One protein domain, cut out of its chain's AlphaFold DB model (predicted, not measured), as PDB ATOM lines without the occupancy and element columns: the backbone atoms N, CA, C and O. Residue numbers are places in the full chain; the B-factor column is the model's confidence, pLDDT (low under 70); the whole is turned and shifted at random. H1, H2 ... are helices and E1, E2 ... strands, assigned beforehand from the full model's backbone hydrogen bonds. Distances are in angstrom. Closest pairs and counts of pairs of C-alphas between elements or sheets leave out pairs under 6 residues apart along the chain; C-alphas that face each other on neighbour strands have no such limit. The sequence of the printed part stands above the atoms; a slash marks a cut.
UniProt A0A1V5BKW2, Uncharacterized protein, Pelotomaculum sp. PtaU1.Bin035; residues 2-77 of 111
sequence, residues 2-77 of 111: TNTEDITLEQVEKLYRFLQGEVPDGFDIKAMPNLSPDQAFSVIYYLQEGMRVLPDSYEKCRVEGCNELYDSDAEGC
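Overview. This is residues 2 to 77 of the 111 residues of an uncharacterized protein of Pelotomaculum sp. PtaU1.Bin035 (UniProt A0A1V5BKW2). Two helices, H1 and H2, make a V closing near Leu 19 and Ala 40, and a small antiparallel hairpin, E1 and E2, packs on both. Residues 25 to 30 of the long loop between the helices stick out. The 76 printed residues run H1, H2, E1, E2, mostly helix, with 31 in named elements; the whole is compact, radius of gyration of the C-alphas 12.8 A, spanning 37 by 36 by 22 A.

Along the chain. H1, residues 9 to 19, begins at C-alpha (-29.395, 46.625, -8.950) and is 15.2 A long. H2, residues 37 to 50, is 19.2 A. E1 is residues 58 to 60; E2, residues 69 to 71, ends at C-alpha (-33.772, 47.178, -13.851).

Arrangement. H1 and H2 touch, closest C-alphas Leu 19 and Ala 40 at 5.6 A, at a steep tilt of 57 degrees, opposite ways. In both, every O i to N i+4 pair is within hydrogen-bond range. In hairpin E1 and E2, N 59 and O 70 are within hydrogen-bond range, 2.9 A. The closest C-alphas of H1 and E2 are Leu 9 and Asp 71, 6.6 A; of H2 and E1, Phe 41 and Lys 60, 6.9 A. H2 and E2 are apart.

Size, cuts and confidence. The farthest C-alphas, Lys 30 and Cys 77, are 38.8 A apart. The printed part has no cut; the link H1 to H2 is long, 17 residues. Residues 2 to 5 and 75 to 77 have pLDDT under 70.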
ATOM      1  N   THR A   2     -39.944  35.021   3.302       41.69
ATOM      2  CA  THR A   2     -38.676  35.599   3.743       41.69
ATOM      3  C   THR A   2     -38.663  37.046   3.280       41.69
ATOM      4  O   THR A   2     -38.691  37.290   2.082       41.69
ATOM      5  N   ASN A   3     -38.685  37.981   4.233       46.78
ATOM      6  CA  ASN A   3     -38.290  39.366   4.003       46.78
ATOM      7  C   ASN A   3     -36.801  39.348   3.640       46.78
ATOM      8  O   ASN A   3     -35.947  39.441   4.520       46.78
ATOM      9  N   THR A   4     -36.486  39.121   2.371       53.75
ATOM     10  CA  THR A   4     -35.247  39.631   1.796       53.75
ATOM     11  C   THR A   4     -35.430  41.136   1.735       53.75
ATOM     12  O   THR A   4     -36.374  41.608   1.113       53.75
ATOM     13  N   GLU A   5     -34.599  41.886   2.454       59.12
ATOM     14  CA  GLU A   5     -34.358  43.281   2.086       59.12
ATOM     15  C   GLU A   5     -34.069  43.284   0.578       59.12
ATOM     16  O   GLU A   5     -33.268  42.458   0.130       59.12
ATOM     17  N   ASP A   6     -34.800  44.089  -0.199       79.62
ATOM     18  CA  ASP A   6     -34.752  44.031  -1.662       79.62
ATOM     19  C   ASP A   6     -33.302  44.221  -2.126       79.62
ATOM     20  O   ASP A   6     -32.703  45.279  -1.921       79.62
ATOM     21  N   ILE A   7     -32.705  43.160  -2.683       92.38
ATOM     22  CA  ILE A   7     -31.354  43.217  -3.244       92.38
ATOM     23  C   ILE A   7     -31.401  44.221  -4.385       92.38
ATOM     24  O   ILE A   7     -32.197  44.041  -5.296       92.38
ATOM     25  N   THR A   8     -30.562  45.250  -4.342       94.88
ATOM     26  CA  THR A   8     -30.601  46.342  -5.320       94.88
ATOM     27  C   THR A   8     -29.843  45.998  -6.602       94.88
ATOM     28  O   THR A   8     -28.934  45.159  -6.595       94.88
ATOM     29  N   LEU A   9     -30.138  46.723  -7.689       93.69
ATOM     30  CA  LEU A   9     -29.395  46.625  -8.950       93.69
ATOM     31  C   LEU A   9     -27.885  46.802  -8.724       93.69
ATOM     32  O   LEU A   9     -27.101  45.973  -9.170       93.69
ATOM     33  N   GLU A  10     -27.474  47.799  -7.931       94.75
ATOM     34  CA  GLU A  10     -26.058  48.058  -7.611       94.75
ATOM     35  C   GLU A  10     -25.368  46.842  -6.959       94.75
ATOM     36  O   GLU A  10     -24.192  46.554  -7.204       94.75
ATOM     37  N   GLN A  11     -26.079  46.097  -6.106       95.88
ATOM     38  CA  GLN A  11     -25.529  44.886  -5.492       95.88
ATOM     39  C   GLN A  11     -25.350  43.768  -6.524       95.88
ATOM     40  O   GLN A  11     -24.340  43.056  -6.492       95.88
ATOM     41  N   VAL A  12     -26.293  43.633  -7.456       96.56
ATOM     42  CA  VAL A  12     -26.210  42.656  -8.547       96.56
ATOM     43  C   VAL A  12     -25.128  43.039  -9.557       96.56
ATOM     44  O   VAL A  12     -24.385  42.165  -9.995       96.56
ATOM     45  N   GLU A  13     -24.925  44.325  -9.837       96.44
ATOM     46  CA  GLU A  13     -23.808  44.823 -10.651       96.44
ATOM     47  C   GLU A  13     -22.445  44.500 -10.027       96.44
ATOM     48  O   GLU A  13     -21.527  44.065 -10.725       96.44
ATOM     49  N   LYS A  14     -22.301  44.645  -8.704       96.44
ATOM     50  CA  LYS A  14     -21.070  44.244  -7.999       96.44
ATOM     51  C   LYS A  14     -20.821  42.742  -8.109       96.44
ATOM     52  O   LYS A  14     -19.689  42.332  -8.367       96.44
ATOM     53  N   LEU A  15     -21.862  41.919  -7.964       96.94
ATOM     54  CA  LEU A  15     -21.763  40.474  -8.189       96.94
ATOM     55  C   LEU A  15     -21.376  40.162  -9.642       96.94
ATOM     56  O   LEU A  15     -20.503  39.334  -9.892       96.94
ATOM     57  N   TYR A  16     -21.999  40.841 -10.597       97.56
ATOM     58  CA  TYR A  16     -21.744  40.676 -12.020       97.56
ATOM     59  C   TYR A  16     -20.293  40.993 -12.390       97.56
ATOM     60  O   TYR A  16     -19.656  40.215 -13.105       97.56
ATOM     61  N   ARG A  17     -19.735  42.088 -11.862       97.06
ATOM     62  CA  ARG A  17     -18.319  42.450 -12.028       97.06
ATOM     63  C   ARG A  17     -17.391  41.468 -11.321       97.06
ATOM     64  O   ARG A  17     -16.387  41.048 -11.898       97.06
ATOM     65  N   PHE A  18     -17.758  41.023 -10.119       97.12
ATOM     66  CA  PHE A  18     -17.019  39.988  -9.399       97.12
ATOM     67  C   PHE A  18     -16.882  38.703 -10.217       97.12
ATOM     68  O   PHE A  18     -15.777  38.177 -10.342       97.12
ATOM     69  N   LEU A  19     -17.972  38.225 -10.824       97.62
ATOM     70  CA  LEU A  19     -17.987  37.038 -11.688       97.62
ATOM     71  C   LEU A  19     -17.077  37.176 -12.923       97.62
ATOM     72  O   LEU A  19     -16.581  36.173 -13.443       97.62
ATOM     73  N   GLN A  20     -16.831  38.407 -13.366       97.31
ATOM     74  CA  GLN A  20     -15.922  38.746 -14.465       97.31
ATOM     75  C   GLN A  20     -14.470  38.963 -14.004       97.31
ATOM     76  O   GLN A  20     -13.600  39.259 -14.821       97.31
ATOM     77  N   GLY A  21     -14.186  38.787 -12.712       95.62
ATOM     78  CA  GLY A  21     -12.837  38.852 -12.153       95.62
ATOM     79  C   GLY A  21     -12.503  40.148 -11.416       95.62
ATOM     80  O   GLY A  21     -11.358  40.306 -10.989       95.62
ATOM     81  N   GLU A  22     -13.460  41.060 -11.219       95.19
ATOM     82  CA  GLU A  22     -13.244  42.239 -10.373       95.19
ATOM     83  C   GLU A  22     -13.155  41.823  -8.898       95.19
ATOM     84  O   GLU A  22     -14.053  41.183  -8.353       95.19
ATOM     85  N   VAL A  23     -12.046  42.157  -8.238       91.25
ATOM     86  CA  VAL A  23     -11.826  41.802  -6.832       91.25
ATOM     87  C   VAL A  23     -12.512  42.845  -5.945       91.25
ATOM     88  O   VAL A  23     -12.131  44.013  -6.018       91.25
ATOM     89  N   PRO A  24     -13.476  42.465  -5.089       87.62
ATOM     90  CA  PRO A  24     -14.117  43.410  -4.189       87.62
ATOM     91  C   PRO A  24     -13.141  43.886  -3.110       87.62
ATOM     92  O   PRO A  24     -12.244  43.149  -2.683       87.62
ATOM     93  N   ASP A  25     -13.350  45.104  -2.618       88.56
ATOM     94  CA  ASP A  25     -12.491  45.698  -1.595       88.56
ATOM     95  C   ASP A  25     -12.400  44.825  -0.337       88.56
ATOM     96  O   ASP A  25     -13.405  44.434   0.260       88.56
ATOM     97  N   GLY A  26     -11.170  44.544   0.097       87.56
ATOM     98  CA  GLY A  26     -10.897  43.779   1.316       87.56
ATOM     99  C   GLY A  26     -10.949  42.258   1.158       87.56
ATOM    100  O   GLY A  26     -10.811  41.552   2.159       87.56
ATOM    101  N   PHE A  27     -11.109  41.738  -0.061       85.75
ATOM    102  CA  PHE A  27     -11.085  40.302  -0.331       85.75
ATOM    103  C   PHE A  27      -9.677  39.842  -0.737       85.75
ATOM    104  O   PHE A  27      -9.011  40.474  -1.551       85.75
ATOM    105  N   ASP A  28      -9.245  38.701  -0.196       87.56
ATOM    106  CA  ASP A  28      -8.078  37.947  -0.674       87.56
ATOM    107  C   ASP A  28      -8.561  36.589  -1.201       87.56
ATOM    108  O   ASP A  28      -8.744  35.624  -0.451       87.56
ATOM    109  N   ILE A  29      -8.864  36.544  -2.502       89.12
ATOM    110  CA  ILE A  29      -9.398  35.364  -3.189       89.12
ATOM    111  C   ILE A  29      -8.329  34.784  -4.114       89.12
ATOM    112  O   ILE A  29      -7.841  35.434  -5.032       89.12
ATOM    113  N   LYS A  30      -8.019  33.499  -3.912       86.62
ATOM    114  CA  LYS A  30      -6.995  32.781  -4.691       86.62
ATOM    115  C   LYS A  30      -7.455  32.339  -6.079       86.62
ATOM    116  O   LYS A  30      -6.625  32.189  -6.968       86.62
ATOM    117  N   ALA A  31      -8.746  32.064  -6.245       92.38
ATOM    118  CA  ALA A  31      -9.325  31.563  -7.486       92.38
ATOM    119  C   ALA A  31     -10.517  32.440  -7.862       92.38
ATOM    120  O   ALA A  31     -11.651  32.165  -7.474       92.38
ATOM    121  N   MET A  32     -10.224  33.530  -8.566       94.75
ATOM    122  CA  MET A  32     -11.253  34.424  -9.078       94.75
ATOM    123  C   MET A  32     -11.990  33.767 -10.248       94.75
ATOM    124  O   MET A  32     -11.348  33.110 -11.078       94.75
ATOM    125  N   PRO A  33     -13.317  33.936 -10.343       95.69
ATOM    126  CA  PRO A  33     -14.013  33.654 -11.586       95.69
ATOM    127  C   PRO A  33     -13.514  34.619 -12.676       95.69
ATOM    128  O   PRO A  33     -12.999  35.697 -12.392       95.69
ATOM    129  N   ASN A  34     -13.619  34.196 -13.932       96.81
ATOM    130  CA  ASN A  34     -13.214  34.984 -15.095       96.81
ATOM    131  C   ASN A  34     -14.172  34.671 -16.246       96.81
ATOM    132  O   ASN A  34     -13.806  34.036 -17.237       96.81
ATOM    133  N   LEU A  35     -15.443  34.983 -16.016       98.25
ATOM    134  CA  LEU A  35     -16.522  34.717 -16.955       98.25
ATOM    135  C   LEU A  35     -16.640  35.863 -17.961       98.25
ATOM    136  O   LEU A  35     -16.372  37.015 -17.628       98.25
ATOM    137  N   SER A  36     -17.080  35.561 -19.184       96.94
ATOM    138  CA  SER A  36     -17.543  36.615 -20.091       96.94
ATOM    139  C   SER A  36     -18.811  37.288 -19.536       96.94
ATOM    140  O   SER A  36     -19.513  36.673 -18.728       96.94
ATOM    141  N   PRO A  37     -19.165  38.501 -19.998       95.81
ATOM    142  CA  PRO A  37     -20.440  39.149 -19.681       95.81
ATOM    143  C   PRO A  37     -21.662  38.215 -19.779       95.81
ATOM    144  O   PRO A  37     -22.447  38.101 -18.843       95.81
ATOM    145  N   ASP A  38     -21.791  37.465 -20.878       95.12
ATOM    146  CA  ASP A  38     -22.920  36.543 -21.078       95.12
ATOM    147  C   ASP A  38     -22.903  35.374 -20.085       95.12
ATOM    148  O   ASP A  38     -23.935  34.986 -19.537       95.12
ATOM    149  N   GLN A  39     -21.719  34.815 -19.821       97.81
ATOM    150  CA  GLN A  39     -21.557  33.739 -18.845       97.81
ATOM    151  C   GLN A  39     -21.864  34.222 -17.423       97.81
ATOM    152  O   GLN A  39     -22.568  33.532 -16.688       97.81
ATOM    153  N   ALA A  40     -21.384  35.406 -17.041       98.25
ATOM    154  CA  ALA A  40     -21.675  36.014 -15.749       98.25
ATOM    155  C   ALA A  40     -23.180  36.266 -15.584       98.25
ATOM    156  O   ALA A  40     -23.750  35.902 -14.554       98.25
ATOM    157  N   PHE A  41     -23.849  36.793 -16.615       97.38
ATOM    158  CA  PHE A  41     -25.292  37.007 -16.552       97.38
ATOM    159  C   PHE A  41     -26.076  35.691 -16.494       97.38
ATOM    160  O   PHE A  41     -27.041  35.608 -15.747       97.38
ATOM    161  N   SER A  42     -25.634  34.617 -17.160       97.88
ATOM    162  CA  SER A  42     -26.293  33.305 -17.025       97.88
ATOM    163  C   SER A  42     -26.309  32.769 -15.584       97.88
ATOM    164  O   SER A  42     -27.263  32.103 -15.177       97.88
ATOM    165  N   VAL A  43     -25.279  33.090 -14.789       98.50
ATOM    166  CA  VAL A  43     -25.237  32.743 -13.362       98.50
ATOM    167  C   VAL A  43     -26.271  33.565 -12.597       98.50
ATOM    168  O   VAL A  43     -27.020  33.001 -11.804       98.50
ATOM    169  N   ILE A  44     -26.342  34.872 -12.862       97.94
ATOM    170  CA  ILE A  44     -27.336  35.778 -12.268       97.94
ATOM    171  C   ILE A  44     -28.754  35.310 -12.606       97.94
ATOM    172  O   ILE A  44     -29.552  35.118 -11.694       97.94
ATOM    173  N   TYR A  45     -29.021  34.989 -13.870       96.12
ATOM    174  CA  TYR A  45     -30.307  34.479 -14.337       96.12
ATOM    175  C   TYR A  45     -30.733  33.197 -13.614       96.12
ATOM    176  O   TYR A  45     -31.881  33.044 -13.201       96.12
ATOM    177  N   TYR A  46     -29.797  32.274 -13.366       98.00
ATOM    178  CA  TYR A  46     -30.095  31.089 -12.562       98.00
ATOM    179  C   TYR A  46     -30.408  31.431 -11.094       98.00
ATOM    180  O   TYR A  46     -31.268  30.793 -10.481       98.00
ATOM    181  N   LEU A  47     -29.739  32.437 -10.521       97.31
ATOM    182  CA  LEU A  47     -30.024  32.915  -9.166       97.31
ATOM    183  C   LEU A  47     -31.389  33.620  -9.064       97.31
ATOM    184  O   LEU A  47     -32.027  33.524  -8.013       97.31
ATOM    185  N   GLN A  48     -31.842  34.270 -10.138       95.19
ATOM    186  CA  GLN A  48     -33.172  34.874 -10.270       95.19
ATOM    187  C   GLN A  48     -34.257  33.796 -10.419       95.19
ATOM    188  O   GLN A  48     -35.058  33.580  -9.514       95.19
ATOM    189  N   GLU A  49     -34.232  33.029 -11.507       94.00
ATOM    190  CA  GLU A  49     -35.322  32.111 -11.873       94.00
ATOM    191  C   GLU A  49     -35.263  30.774 -11.133       94.00
ATOM    192  O   GLU A  49     -36.258  30.252 -10.614       94.00
ATOM    193  N   GLY A  50     -34.064  30.191 -11.093       95.62
ATOM    194  CA  GLY A  50     -33.839  28.853 -10.558       95.62
ATOM    195  C   GLY A  50     -33.850  28.828  -9.034       95.62
ATOM    196  O   GLY A  50     -34.419  27.912  -8.435       95.62
ATOM    197  N   MET A  51     -33.224  29.826  -8.406       94.88
ATOM    198  CA  MET A  51     -33.075  29.885  -6.949       94.88
ATOM    199  C   MET A  51     -33.962  30.930  -6.269       94.88
ATOM    200  O   MET A  51     -34.181  30.803  -5.063       94.88
ATOM    201  N   ARG A  52     -34.491  31.919  -7.007       91.94
ATOM    202  CA  ARG A  52     -35.323  33.015  -6.470       91.94
ATOM    203  C   ARG A  52     -34.652  33.764  -5.323       91.94
ATOM    204  O   ARG A  52     -35.274  34.056  -4.304       91.94
ATOM    205  N   VAL A  53     -33.350  33.997  -5.479       94.19
ATOM    206  CA  VAL A  53     -32.510  34.717  -4.511       94.19
ATOM    207  C   VAL A  53     -32.345  36.178  -4.913       94.19
ATOM    208  O   VAL A  53     -32.267  37.026  -4.032       94.19
ATOM    209  N   LEU A  54     -32.286  36.465  -6.216       94.75
ATOM    210  CA  LEU A  54     -32.188  37.818  -6.769       94.75
ATOM    211  C   LEU A  54     -33.531  38.225  -7.408       94.75
ATOM    212  O   LEU A  54     -34.238  37.329  -7.876       94.75
ATOM    213  N   PRO A  55     -33.870  39.528  -7.463       92.19
ATOM    214  CA  PRO A  55     -35.002  40.020  -8.249       92.19
ATOM    215  C   PRO A  55     -34.856  39.632  -9.717       92.19
ATOM    216  O   PRO A  55     -33.783  39.814 -10.292       92.19
ATOM    217  N   ASP A  56     -35.921  39.110 -10.314       91.19
ATOM    218  CA  ASP A  56     -35.997  38.711 -11.725       91.19
ATOM    219  C   ASP A  56     -36.125  39.899 -12.687       91.19
ATOM    220  O   ASP A  56     -35.976  39.720 -13.888       91.19
ATOM    221  N   SER A  57     -36.300  41.120 -12.171       90.50
ATOM    222  CA  SER A  57     -36.364  42.334 -12.986       90.50
ATOM    223  C   SER A  57     -35.002  42.801 -13.524       90.50
ATOM    224  O   SER A  57     -34.962  43.598 -14.460       90.50
ATOM    225  N   TYR A  58     -33.870  42.339 -12.980       92.19
ATOM    226  CA  TYR A  58     -32.548  42.797 -13.430       92.19
ATOM    227  C   TYR A  58     -32.072  42.075 -14.691       92.19
ATOM    228  O   TYR A  58     -31.816  40.872 -14.680       92.19
ATOM    229  N   GLU A  59     -31.871  42.834 -15.763       89.38
ATOM    230  CA  GLU A  59     -31.587  42.327 -17.103       89.38
ATOM    231  C   GLU A  59     -30.232  42.812 -17.629       89.38
ATOM    232  O   GLU A  59     -29.735  43.872 -17.246       89.38
ATOM    233  N   LYS A  60     -29.624  42.045 -18.546       89.75
ATOM    234  CA  LYS A  60     -28.423  42.481 -19.280       89.75
ATOM    235  C   LYS A  60     -28.813  43.140 -20.591       89.75
ATOM    236  O   LYS A  60     -29.636  42.623 -21.352       89.75
ATOM    237  N   CYS A  61     -28.135  44.233 -20.913       82.81
ATOM    238  CA  CYS A  61     -28.179  44.821 -22.241       82.81
ATOM    239  C   CYS A  61     -27.848  43.778 -23.329       82.81
ATOM    240  O   CYS A  61     -26.865  43.037 -23.235       82.81
ATOM    241  N   ARG A  62     -28.689  43.714 -24.370       78.06
ATOM    242  CA  ARG A  62     -28.538  42.761 -25.487       78.06
ATOM    243  C   ARG A  62     -27.839  43.352 -26.709       78.06
ATOM    244  O   ARG A  62     -27.471  42.605 -27.610       78.06
ATOM    245  N   VAL A  63     -27.658  44.675 -26.745       76.69
ATOM    246  CA  VAL A  63     -26.925  45.360 -27.816       76.69
ATOM    247  C   VAL A  63     -25.478  44.871 -27.814       76.69
ATOM    248  O   VAL A  63     -24.827  44.840 -26.772       76.69
ATOM    249  N   GLU A  64     -24.957  44.489 -28.978       74.31
ATOM    250  CA  GLU A  64     -23.574  44.028 -29.090       74.31
ATOM    251  C   GLU A  64     -22.600  45.108 -28.586       74.31
ATOM    252  O   GLU A  64     -22.690  46.280 -28.950       74.31
ATOM    253  N   GLY A  65     -21.680  44.719 -27.701       77.12
ATOM    254  CA  GLY A  65     -20.740  45.640 -27.054       77.12
ATOM    255  C   GLY A  65     -21.294  46.383 -25.832       77.12
ATOM    256  O   GLY A  65     -20.516  46.990 -25.100       77.12
ATOM    257  N   CYS A  66     -22.595  46.289 -25.558       79.75
ATOM    258  CA  CYS A  66     -23.220  46.791 -24.340       79.75
ATOM    259  C   CYS A  66     -23.270  45.669 -23.293       79.75
ATOM    260  O   CYS A  66     -23.905  44.636 -23.500       79.75
ATOM    261  N   ASN A  67     -22.581  45.853 -22.167       85.94
ATOM    262  CA  ASN A  67     -22.464  44.830 -21.119       85.94
ATOM    263  C   ASN A  67     -23.030  45.276 -19.769       85.94
ATOM    264  O   ASN A  67     -22.796  44.594 -18.777       85.94
ATOM    265  N   GLU A  68     -23.754  46.392 -19.740       88.19
ATOM    266  CA  GLU A  68     -24.363  46.937 -18.530       88.19
ATOM    267  C   GLU A  68     -25.634  46.167 -18.143       88.19
ATOM    268  O   GLU A  68     -26.304  45.563 -18.996       88.19
ATOM    269  N   LEU A  69     -25.949  46.200 -16.849       92.06
ATOM    270  CA  LEU A  69     -27.217  45.717 -16.313       92.06
ATOM    271  C   LEU A  69     -28.197  46.882 -16.160       92.06
ATOM    272  O   LEU A  69     -27.785  48.036 -16.064       92.06
ATOM    273  N   TYR A  70     -29.488  46.576 -16.145       85.88
ATOM    274  CA  TYR A  70     -30.547  47.542 -15.870       85.88
ATOM    275  C   TYR A  70     -31.709  46.864 -15.143       85.88
ATOM    276  O   TYR A  70     -31.848  45.641 -15.180       85.88
ATOM    277  N   ASP A  71     -32.540  47.657 -14.475       88.81
ATOM    278  CA  ASP A  71     -33.772  47.178 -13.851       88.81
ATOM    279  C   ASP A  71     -34.928  47.312 -14.833       88.81
ATOM    280  O   ASP A  71     -35.325  48.426 -15.132       88.81
ATOM    281  N   SER A  72     -35.460  46.206 -15.346       82.75
ATOM    282  CA  SER A  72     -36.547  46.213 -16.333       82.75
ATOM    283  C   SER A  72     -37.906  46.654 -15.771       82.75
ATOM    284  O   SER A  72     -38.790  47.008 -16.553       82.75
ATOM    285  N   ASP A  73     -38.069  46.699 -14.441       82.06
ATOM    286  CA  ASP A  73     -39.287  47.212 -13.795       82.06
ATOM    287  C   ASP A  73     -39.265  48.744 -13.624       82.06
ATOM    288  O   ASP A  73     -40.321  49.381 -13.554       82.06
ATOM    289  N   ALA A  74     -38.076  49.352 -13.544       74.38
ATOM    290  CA  ALA A  74     -37.891  50.789 -13.295       74.38
ATOM    291  C   ALA A  74     -37.288  51.551 -14.488       74.38
ATOM    292  O   ALA A  74     -37.531  52.748 -14.665       74.38
ATOM    293  N   GLU A  75     -36.491  50.861 -15.291       62.34
ATOM    294  CA  GLU A  75     -35.677  51.362 -16.388       62.34
ATOM    295  C   GLU A  75     -35.776  50.416 -17.597       62.34
ATOM    296  O   GLU A  75     -36.480  49.409 -17.600       62.34
ATOM    297  N   GLY A  76     -35.070  50.759 -18.672       51.59
ATOM    298  CA  GLY A  76     -35.078  49.995 -19.911       51.59
ATOM    299  C   GLY A  76     -35.751  50.761 -21.042       51.59
ATOM    300  O   GLY A  76     -36.930  51.109 -21.013       51.59
ATOM    301  N   CYS A  77     -34.977  51.019 -22.091       43.91
ATOM    302  CA  CYS A  77     -35.550  51.177 -23.417       43.91
ATOM    303  C   CYS A  77     -35.816  49.765 -23.957       43.91
ATOM    304  O   CYS A  77     -34.945  48.904 -23.826       43.91
TER     305      CYS A  77